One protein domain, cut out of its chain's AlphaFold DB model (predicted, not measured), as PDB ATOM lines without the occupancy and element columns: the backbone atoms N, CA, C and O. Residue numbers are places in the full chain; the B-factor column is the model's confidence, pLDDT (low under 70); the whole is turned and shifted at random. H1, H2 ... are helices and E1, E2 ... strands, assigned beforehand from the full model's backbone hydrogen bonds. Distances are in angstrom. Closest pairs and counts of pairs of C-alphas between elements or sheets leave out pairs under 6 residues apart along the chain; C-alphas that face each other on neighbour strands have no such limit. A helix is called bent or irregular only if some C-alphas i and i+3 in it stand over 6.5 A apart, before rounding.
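What this domain is: This is residues 5 to 79 of the 372 residues of an uncharacterized protein of Chloroflexi bacterium (UniProt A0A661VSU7). A small pair of parallel strands, E1 and E2, lies near the middle of an elongated domain, with four short helices spread round it: H1 and H2 toward one end, H3 toward the other, H4 at one side. Residues 43 to 52, of which 43 to 46 belong to H3, stick out from the body at one end of the long axis, and the last printed residues, up to Pro 79, run toward the opposite end. The 75 printed residues have four named helices and two named strands, in the order H1, H2, E1, H3, E2, H4; the class is mostly helix, with under half of the residues in named elements. The whole is compact, with a radius of gyration of the C-alphas of 12.0 A, and spans 41 by 25 by 16 A.

How they stand to each other: E1, residues 33 to 35, and E2, residues 56 to 58, are parallel at 21 degrees; N 35 and O 57 are 2.8 A apart, within hydrogen-bond range. With H3, residues 38 to 46, they form a strand-helix-strand unit, two parallel neighbour strands with a helix between, whose crossover is right-handed. H3 and H4, residues 63 to 68, only just touch, with 3 pairs of C-alphas within 8 A, the closest those of Ala 38 and Met 65, 7.2 A; they run the same way at a shallow tilt of 32 degrees, only just short of steep. H1, residues 5 to 11, comes closest to E2 with the C-alphas of Leu 11 and Ile 56, 6.5 A apart. H2, residues 22 to 27, comes closest to E1 with those of Ala 25 and Val 34, 7.7 A. H1 and H2 are apart. In H1 and H3 every O i to N i+4 pair is within hydrogen-bond range; in H2 and H4 0 of 2 are, with 3 of 3 and 2 of 3 O i to N i+3 pairs within range.

Where its parts are: E1 is 6.2 A long and E2 6.5 A. H3 is 12.3 A, H4 10.0 A, H1 9.9 A and H2 9.6 A. H4 is irregular, C-alphas 64 and 67 being 7.6 A apart. H1 begins at C-alpha 5 (120.112, 228.457, 190.810), and H4 ends at C-alpha 68 (132.130, 222.632, 208.926).

The domain as a whole: The C-alphas of Leu 48 and Pro 79, the two farthest apart, are 40.8 A apart. The printed part has no cut and no long link, and no printed residue has a pLDDT under 70.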
ATOM      1  N   ALA A   5     120.719 227.430 189.966       86.00
ATOM      2  CA  ALA A   5     120.112 228.457 190.810       86.00
ATOM      3  C   ALA A   5     120.044 228.028 192.286       86.00
ATOM      4  O   ALA A   5     120.259 228.840 193.191       86.00
ATOM      5  N   GLU A   6     119.798 226.743 192.542       89.00
ATOM      6  CA  GLU A   6     119.843 226.177 193.887       89.00
ATOM      7  C   GLU A   6     121.266 226.205 194.454       89.00
ATOM      8  O   GLU A   6     121.458 226.646 195.590       89.00
ATOM      9  N   LEU A   7     122.265 225.821 193.652       89.81
ATOM     10  CA  LEU A   7     123.674 225.887 194.052       89.81
ATOM     11  C   LEU A   7     124.110 227.321 194.366       89.81
ATOM     12  O   LEU A   7     124.766 227.553 195.380       89.81
ATOM     13  N   ALA A   8     123.702 228.293 193.547       88.56
ATOM     14  CA  ALA A   8     123.973 229.705 193.801       88.56
ATOM     15  C   ALA A   8     123.385 230.160 195.146       88.56
ATOM     16  O   ALA A   8     124.055 230.833 195.926       88.56
ATOM     17  N   ARG A   9     122.156 229.742 195.471       91.00
ATOM     18  CA  ARG A   9     121.516 230.062 196.755       91.00
ATOM     19  C   ARG A   9     122.250 229.446 197.951       91.00
ATOM     20  O   ARG A   9     122.273 230.067 199.012       91.00
ATOM     21  N   LEU A  10     122.812 228.244 197.811       92.62
ATOM     22  CA  LEU A  10     123.629 227.620 198.861       92.62
ATOM     23  C   LEU A  10     124.937 228.387 199.075       92.62
ATOM     24  O   LEU A  10     125.275 228.712 200.210       92.62
ATOM     25  N   LEU A  11     125.613 228.752 197.986       93.69
ATOM     26  CA  LEU A  11     126.873 229.496 198.010       93.69
ATOM     27  C   LEU A  11     126.754 230.897 198.633       93.69
ATOM     28  O   LEU A  11     127.735 231.417 199.156       93.69
ATOM     29  N   MET A  12     125.559 231.495 198.620       90.62
ATOM     30  CA  MET A  12     125.278 232.761 199.310       90.62
ATOM     31  C   MET A  12     125.111 232.616 200.831       90.62
ATOM     32  O   MET A  12     125.090 233.623 201.534       90.62
ATOM     33  N   GLN A  13     124.943 231.393 201.343       91.44
ATOM     34  CA  GLN A  13     124.722 231.140 202.770       91.44
ATOM     35  C   GLN A  13     126.021 230.796 203.497       91.44
ATOM     36  O   GLN A  13     126.259 231.303 204.590       91.44
ATOM     37  N   ALA A  14     126.839 229.923 202.909       92.38
ATOM     38  CA  ALA A  14     128.103 229.468 203.476       92.38
ATOM     39  C   ALA A  14     128.960 228.781 202.395       92.38
ATOM     40  O   ALA A  14     128.434 228.430 201.334       92.38
ATOM     41  N   PRO A  15     130.256 228.529 202.662       94.88
ATOM     42  CA  PRO A  15     131.056 227.651 201.822       94.88
ATOM     43  C   PRO A  15     130.409 226.268 201.681       94.88
ATOM     44  O   PRO A  15     129.909 225.689 202.654       94.88
ATOM     45  N   VAL A  16     130.432 225.749 200.457       96.00
ATOM     46  CA  VAL A  16     129.849 224.457 200.089       96.00
ATOM     47  C   VAL A  16     130.974 223.474 199.790       96.00
ATOM     48  O   VAL A  16     131.922 223.823 199.094       96.00
ATOM     49  N   MET A  17     130.878 222.245 200.286       95.88
ATOM     50  CA  MET A  17     131.799 221.152 199.997       95.88
ATOM     51  C   MET A  17     131.067 220.022 199.279       95.88
ATOM     52  O   MET A  17     129.944 219.657 199.631       95.88
ATOM     53  N   GLY A  18     131.716 219.461 198.263       94.94
ATOM     54  CA  GLY A  18     131.175 218.334 197.524       94.94
ATOM     55  C   GLY A  18     131.793 218.155 196.141       94.94
ATOM     56  O   GLY A  18     132.527 219.025 195.660       94.94
ATOM     57  N   PRO A  19     131.503 217.029 195.473       94.12
ATOM     58  CA  PRO A  19     131.978 216.799 194.118       94.12
ATOM     59  C   PRO A  19     131.378 217.837 193.160       94.12
ATOM     60  O   PRO A  19     130.183 218.132 193.216       94.12
ATOM     61  N   LEU A  20     132.206 218.369 192.259       94.38
ATOM     62  CA  LEU A  20     131.811 219.373 191.271       94.38
ATOM     63  C   LEU A  20     132.213 218.925 189.873       94.38
ATOM     64  O   LEU A  20     133.399 218.812 189.560       94.38
ATOM     65  N   HIS A  21     131.223 218.720 189.012       94.69
ATOM     66  CA  HIS A  21     131.465 218.494 187.600       94.69
ATOM     67  C   HIS A  21     132.118 219.742 186.985       94.69
ATOM     68  O   HIS A  21     131.627 220.853 187.213       94.69
ATOM     69  N   PRO A  22     133.164 219.620 186.147       94.62
ATOM     70  CA  PRO A  22     133.836 220.786 185.578       94.62
ATOM     71  C   PRO A  22     132.881 221.752 184.862       94.62
ATOM     72  O   PRO A  22     132.897 222.948 185.136       94.62
ATOM     73  N   LEU A  23     131.971 221.244 184.021       95.62
ATOM     74  CA  LEU A  23     130.971 222.087 183.345       95.62
ATOM     75  C   LEU A  23     130.007 222.790 184.316       95.62
ATOM     76  O   LEU A  23     129.547 223.888 184.020       95.62
ATOM     77  N   GLN A  24     129.732 222.206 185.487       95.00
ATOM     78  CA  GLN A  24     128.890 222.840 186.501       95.00
ATOM     79  C   GLN A  24     129.575 224.074 187.099       95.00
ATOM     80  O   GLN A  24     128.904 225.066 187.366       95.00
ATOM     81  N   ALA A  25     130.909 224.067 187.217       93.88
ATOM     82  CA  ALA A  25     131.686 225.216 187.689       93.88
ATOM     83  C   ALA A  25     131.535 226.466 186.795       93.88
ATOM     84  O   ALA A  25     131.706 227.598 187.260       93.88
ATOM     85  N   LEU A  26     131.200 226.278 185.512       94.38
ATOM     86  CA  LEU A  26     130.899 227.383 184.597       94.38
ATOM     87  C   LEU A  26     129.553 228.034 184.902       94.38
ATOM     88  O   LEU A  26     129.403 229.230 184.683       94.38
ATOM     89  N   CYS A  27     128.606 227.262 185.427       94.12
ATOM     90  CA  CYS A  27     127.252 227.709 185.733       94.12
ATOM     91  C   CYS A  27     127.114 228.304 187.144       94.12
ATOM     92  O   CYS A  27     126.042 228.798 187.486       94.12
ATOM     93  N   LEU A  28     128.166 228.243 187.969       92.94
ATOM     94  CA  LEU A  28     128.196 228.901 189.277       92.94
ATOM     95  C   LEU A  28     128.316 230.429 189.122       92.94
ATOM     96  O   LEU A  28     128.852 230.892 188.106       92.94
ATOM     97  N   PRO A  29     127.875 231.217 190.125       91.00
ATOM     98  CA  PRO A  29     128.042 232.667 190.126       91.00
ATOM     99  C   PRO A  29     129.487 233.084 189.799       91.00
ATOM    100  O   PRO A  29     130.419 232.421 190.273       91.00
ATOM    101  N   PRO A  30     129.711 234.139 188.991       88.12
ATOM    102  CA  PRO A  30     131.037 234.510 188.505       88.12
ATOM    103  C   PRO A  30     132.123 234.665 189.580       88.12
ATOM    104  O   PRO A  30     133.278 234.299 189.352       88.12
ATOM    105  N   GLU A  31     131.726 235.173 190.737       89.81
ATOM    106  CA  GLU A  31     132.513 235.415 191.942       89.81
ATOM    107  C   GLU A  31     132.856 234.142 192.735       89.81
ATOM    108  O   GLU A  31     133.623 234.212 193.690       89.81
ATOM    109  N   THR A  32     132.308 232.983 192.353       93.12
ATOM    110  CA  THR A  32     132.528 231.724 193.073       93.12
ATOM    111  C   THR A  32     133.971 231.266 192.946       93.12
ATOM    112  O   THR A  32     134.465 230.986 191.846       93.12
ATOM    113  N   GLU A  33     134.627 231.115 194.089       93.19
ATOM    114  CA  GLU A  33     135.951 230.528 194.184       93.19
ATOM    115  C   GLU A  33     135.841 229.011 194.325       93.19
ATOM    116  O   GLU A  33     135.268 228.495 195.279       93.19
ATOM    117  N   VAL A  34     136.413 228.278 193.372       93.50
ATOM    118  CA  VAL A  34     136.552 226.821 193.478       93.50
ATOM    119  C   VAL A  34     137.928 226.511 194.058       93.50
ATOM    120  O   VAL A  34     138.937 226.873 193.442       93.50
ATOM    121  N   LEU A  35     137.965 225.868 195.222       93.62
ATOM    122  CA  LEU A  35     139.170 225.541 195.981       93.62
ATOM    123  C   LEU A  35     139.254 224.030 196.225       93.62
ATOM    124  O   LEU A  35     138.242 223.349 196.374       93.62
ATOM    125  N   ALA A  36     140.478 223.509 196.279       92.06
ATOM    126  CA  ALA A  36     140.722 222.109 196.612       92.06
ATOM    127  C   ALA A  36     141.072 221.909 198.093       92.06
ATOM    128  O   ALA A  36     140.871 220.823 198.602       92.06
ATOM    129  N   ASP A  37     141.587 222.914 198.801       91.38
ATOM    130  CA  ASP A  37     142.074 222.722 200.170       91.38
ATOM    131  C   ASP A  37     141.043 223.178 201.211       91.38
ATOM    132  O   ASP A  37     140.955 224.354 201.568       91.38
ATOM    133  N   ALA A  38     140.247 222.223 201.697       91.94
ATOM    134  CA  ALA A  38     139.269 222.465 202.754       91.94
ATOM    135  C   ALA A  38     139.919 222.815 204.101       91.94
ATOM    136  O   ALA A  38     139.316 223.540 204.892       91.94
ATOM    137  N   ALA A  39     141.129 222.316 204.372       91.12
ATOM    138  CA  ALA A  39     141.815 222.554 205.638       91.12
ATOM    139  C   ALA A  39     142.367 223.981 205.702       91.12
ATOM    140  O   ALA A  39     142.173 224.652 206.710       91.12
ATOM    141  N   ALA A  40     142.966 224.465 204.612       92.00
ATOM    142  CA  ALA A  40     143.435 225.845 204.522       92.00
ATOM    143  C   ALA A  40     142.287 226.855 204.679       92.00
ATOM    144  O   ALA A  40     142.428 227.840 205.399       92.00
ATOM    145  N   LEU A  41     141.124 226.593 204.066       93.44
ATOM    146  CA  LEU A  41     139.954 227.455 204.257       93.44
ATOM    147  C   LEU A  41     139.431 227.396 205.696       93.44
ATOM    148  O   LEU A  41     139.026 228.410 206.253       93.44
ATOM    149  N   ALA A  42     139.408 226.208 206.297       92.06
ATOM    150  CA  ALA A  42     138.977 226.043 207.677       92.06
ATOM    151  C   ALA A  42     139.877 226.830 208.648       92.06
ATOM    152  O   ALA A  42     139.356 227.492 209.541       92.06
ATOM    153  N   GLU A  43     141.194 226.799 208.432       92.50
ATOM    154  CA  GLU A  43     142.180 227.580 209.189       92.50
ATOM    155  C   GLU A  43     141.994 229.090 208.986       92.50
ATOM    156  O   GLU A  43     141.998 229.833 209.963       92.50
ATOM    157  N   GLU A  44     141.751 229.540 207.748       92.50
ATOM    158  CA  GLU A  44     141.410 230.939 207.458       92.50
ATOM    159  C   GLU A  44     140.172 231.374 208.252       92.50
ATOM    160  O   GLU A  44     140.210 232.382 208.946       92.50
ATOM    161  N   LEU A  45     139.088 230.596 208.204       91.25
ATOM    162  CA  LEU A  45     137.824 230.938 208.865       91.25
ATOM    163  C   LEU A  45     137.873 230.841 210.399       91.25
ATOM    164  O   LEU A  45     137.009 231.414 211.061       91.25
ATOM    165  N   ASP A  46     138.846 230.117 210.959       92.50
ATOM    166  CA  ASP A  46     139.103 230.068 212.405       92.50
ATOM    167  C   ASP A  46     139.872 231.303 212.909       92.50
ATOM    168  O   ASP A  46     139.887 231.567 214.116       92.50
ATOM    169  N   ASP A  47     140.484 232.083 212.011       92.19
ATOM    170  CA  ASP A  47     141.068 233.376 212.355       92.19
ATOM    171  C   ASP A  47     139.953 234.357 212.760       92.19
ATOM    172  O   ASP A  47     138.961 234.542 212.056       92.19
ATOM    173  N   LEU A  48     140.132 235.024 213.903       90.75
ATOM    174  CA  LEU A  48     139.208 236.036 214.421       90.75
ATOM    175  C   LEU A  48     139.266 237.358 213.633       90.75
ATOM    176  O   LEU A  48     138.506 238.286 213.932       90.75
ATOM    177  N   ALA A  49     140.176 237.473 212.663       92.56
ATOM    178  CA  ALA A  49     140.218 238.570 211.714       92.56
ATOM    179  C   ALA A  49     138.909 238.693 210.911       92.56
ATOM    180  O   ALA A  49     138.106 237.770 210.788       92.56
ATOM    181  N   HIS A  50     138.670 239.883 210.362       87.56
ATOM    182  CA  HIS A  50     137.495 240.105 209.529       87.56
ATOM    183  C   HIS A  50     137.680 239.460 208.153       87.56
ATOM    184  O   HIS A  50     138.593 239.829 207.415       87.56
ATOM    185  N   HIS A  51     136.762 238.564 207.794       84.50
ATOM    186  CA  HIS A  51     136.747 237.882 206.501       84.50
ATOM    187  C   HIS A  51     135.746 238.521 205.548       84.50
ATOM    188  O   HIS A  51     134.620 238.852 205.929       84.50
ATOM    189  N   ALA A  52     136.135 238.657 204.282       86.06
ATOM    190  CA  ALA A  52     135.198 239.040 203.237       86.06
ATOM    191  C   ALA A  52     134.221 237.885 202.968       86.06
ATOM    192  O   ALA A  52     134.634 236.738 202.811       86.06
ATOM    193  N   VAL A  53     132.923 238.189 202.872       86.12
ATOM    194  CA  VAL A  53     131.927 237.198 202.449       86.12
ATOM    195  C   VAL A  53     132.128 236.916 200.965       86.12
ATOM    196  O   VAL A  53     132.003 237.818 200.135       86.12
ATOM    197  N   ARG A  54     132.429 235.660 200.641       91.12
ATOM    198  CA  ARG A  54     132.651 235.195 199.272       91.12
ATOM    199  C   ARG A  54     132.076 233.787 199.083       91.12
ATOM    200  O   ARG A  54     132.206 232.963 199.989       91.12
ATOM    201  N   PRO A  55     131.443 233.498 197.935       94.19
ATOM    202  CA  PRO A  55     130.954 232.160 197.640       94.19
ATOM    203  C   PRO A  55     132.127 231.233 197.322       94.19
ATOM    204  O   PRO A  55     132.922 231.506 196.422       94.19
ATOM    205  N   ILE A  56     132.233 230.129 198.059       95.38
ATOM    206  CA  ILE A  56     133.329 229.167 197.922       95.38
ATOM    207  C   ILE A  56     132.769 227.764 197.719       95.38
ATOM    208  O   ILE A  56     131.913 227.315 198.481       95.38
ATOM    209  N   TRP A  57     133.303 227.064 196.719       96.31
ATOM    210  CA  TRP A  57     133.096 225.638 196.511       96.31
ATOM    211  C   TRP A  57     134.380 224.853 196.796       96.31
ATOM    212  O   TRP A  57     135.398 225.062 196.135       96.31
ATOM    213  N   LEU A  58     134.320 223.902 197.723       95.50
ATOM    214  CA  LEU A  58     135.390 222.970 198.062       95.50
ATOM    215  C   LEU A  58     135.206 221.641 197.324       95.50
ATOM    216  O   LEU A  58     134.221 220.936 197.538       95.50
ATOM    217  N   THR A  59     136.158 221.292 196.456       93.19
ATOM    218  CA  THR A  59     136.082 220.067 195.637       93.19
ATOM    219  C   THR A  59     136.690 218.834 196.302       93.19
ATOM    220  O   THR A  59     136.339 217.720 195.924       93.19
ATOM    221  N   ASP A  60     137.606 219.009 197.259       88.75
ATOM    222  CA  ASP A  60     138.154 217.899 198.046       88.75
ATOM    223  C   ASP A  60     137.229 217.595 199.222       88.75
ATOM    224  O   ASP A  60     137.161 218.336 200.208       88.75
ATOM    225  N   VAL A  61     136.475 216.507 199.099       85.38
ATOM    226  CA  VAL A  61     135.523 216.090 200.125       85.38
ATOM    227  C   VAL A  61     136.279 215.364 201.229       85.38
ATOM    228  O   VAL A  61     136.503 214.157 201.161       85.38
ATOM    229  N   GLN A  62     136.660 216.100 202.272       88.31
ATOM    230  CA  GLN A  62     137.304 215.532 203.455       88.31
ATOM    231  C   GLN A  62     136.247 215.189 204.515       88.31
ATOM    232  O   GLN A  62     135.680 216.107 205.109       88.31
ATOM    233  N   PRO A  63     136.011 213.901 204.852       87.94
ATOM    234  CA  PRO A  63     134.955 213.516 205.796       87.94
ATOM    235  C   PRO A  63     135.072 214.195 207.165       87.94
ATOM    236  O   PRO A  63     134.075 214.566 207.770       87.94
ATOM    237  N   ARG A  64     136.306 214.432 207.628       90.00
ATOM    238  CA  ARG A  64     136.590 215.135 208.889       90.00
ATOM    239  C   ARG A  64     136.129 216.600 208.912       90.00
ATOM    240  O   ARG A  64     135.998 217.156 209.993       90.00
ATOM    241  N   MET A  65     135.930 217.223 207.748       89.31
ATOM    242  CA  MET A  65     135.494 218.617 207.592       89.31
ATOM    243  C   MET A  65     134.007 218.727 207.207       89.31
ATOM    244  O   MET A  65     133.521 219.835 206.997       89.31
ATOM    245  N   ALA A  66     133.277 217.607 207.104       86.56
ATOM    246  CA  ALA A  66     131.894 217.585 206.617       86.56
ATOM    247  C   ALA A  66     130.952 218.487 207.426       86.56
ATOM    248  O   ALA A  66     130.148 219.207 206.842       86.56
ATOM    249  N   ASP A  67     131.114 218.522 208.749       90.25
ATOM    250  CA  ASP A  67     130.259 219.314 209.641       90.25
ATOM    251  C   ASP A  67     130.590 220.819 209.632       90.25
ATOM    252  O   ASP A  67     129.850 221.620 210.203       90.25
ATOM    253  N   ARG A  68     131.700 221.225 208.997       91.44
ATOM    254  CA  ARG A  68     132.130 222.632 208.926       91.44
ATOM    255  C   ARG A  68     131.523 223.399 207.752       91.44
ATOM    256  O   ARG A  68     131.509 224.626 207.784       91.44
ATOM    257  N   PHE A  69     131.050 222.696 206.725       94.06
ATOM    258  CA  PHE A  69     130.622 223.285 205.456       94.06
ATOM    259  C   PHE A  69     129.288 222.696 205.001       94.06
ATOM    260  O   PHE A  69     128.973 221.543 205.300       94.06
ATOM    261  N   LEU A  70     128.510 223.464 204.233       94.81
ATOM    262  CA  LEU A  70     127.297 222.926 203.617       94.81
ATOM    263  C   LEU A  70     127.675 221.838 202.612       94.81
ATOM    264  O   LEU A  70     128.612 222.013 201.842       94.81
ATOM    265  N   GLN A  71     126.947 220.726 202.598       93.75
ATOM    266  CA  GLN A  71     127.213 219.631 201.667       93.75
ATOM    267  C   GLN A  71     126.279 219.720 200.460       93.75
ATOM    268  O   GLN A  71     125.064 219.848 200.627       93.75
ATOM    269  N   ALA A  72     126.827 219.613 199.252       94.25
ATOM    270  CA  ALA A  72     126.031 219.505 198.033       94.25
ATOM    271  C   ALA A  72     126.736 218.639 196.988       94.25
ATOM    272  O   ALA A  72     127.938 218.750 196.783       94.25
ATOM    273  N   ASP A  73     125.978 217.804 196.281       92.56
ATOM    274  CA  ASP A  73     126.493 217.041 195.146       92.56
ATOM    275  C   ASP A  73     126.206 217.799 193.846       92.56
ATOM    276  O   ASP A  73     125.053 218.061 193.496       92.56
ATOM    277  N   ALA A  74     127.267 218.160 193.133       93.69
ATOM    278  CA  ALA A  74     127.219 218.833 191.848       93.69
ATOM    279  C   ALA A  74     128.009 218.054 190.778       93.69
ATOM    280  O   ALA A  74     128.543 218.642 189.837       93.69
ATOM    281  N   SER A  75     128.091 216.726 190.923       92.50
ATOM    282  CA  SER A  75     128.784 215.806 190.008       92.50
ATOM    283  C   SER A  75     128.033 215.540 188.701       92.50
ATOM    284  O   SER A  75     128.636 215.137 187.707       92.50
ATOM    285  N   THR A  76     126.719 215.780 188.674       91.81
ATOM    286  CA  THR A  76     125.919 215.661 187.450       91.81
ATOM    287  C   THR A  76     126.204 216.851 186.531       91.81
ATOM    288  O   THR A  76     126.100 217.988 186.995       91.81
ATOM    289  N   PRO A  77     126.514 216.643 185.238       92.06
ATOM    290  CA  PRO A  77     126.689 217.750 184.309       92.06
ATOM    291  C   PRO A  77     125.385 218.557 184.150       92.06
ATOM    292  O   PRO A  77     124.300 217.970 184.093       92.06
ATOM    293  N   PRO A  78     125.467 219.893 184.037       93.50
ATOM    294  CA  PRO A  78     124.313 220.726 183.710       93.50
ATOM    295  C   PRO A  78     123.868 220.514 182.251       93.50
ATOM    296  O   PRO A  78     124.666 220.065 181.419       93.50
ATOM    297  N   PRO A  79     122.630 220.904 181.894       94.19
ATOM    298  CA  PRO A  79     122.207 220.988 180.499       94.19
ATOM    299  C   PRO A  79     123.169 221.844 179.658       94.19
ATOM    300  O   PRO A  79     123.571 222.936 180.068       94.19
TER     301      PRO A  79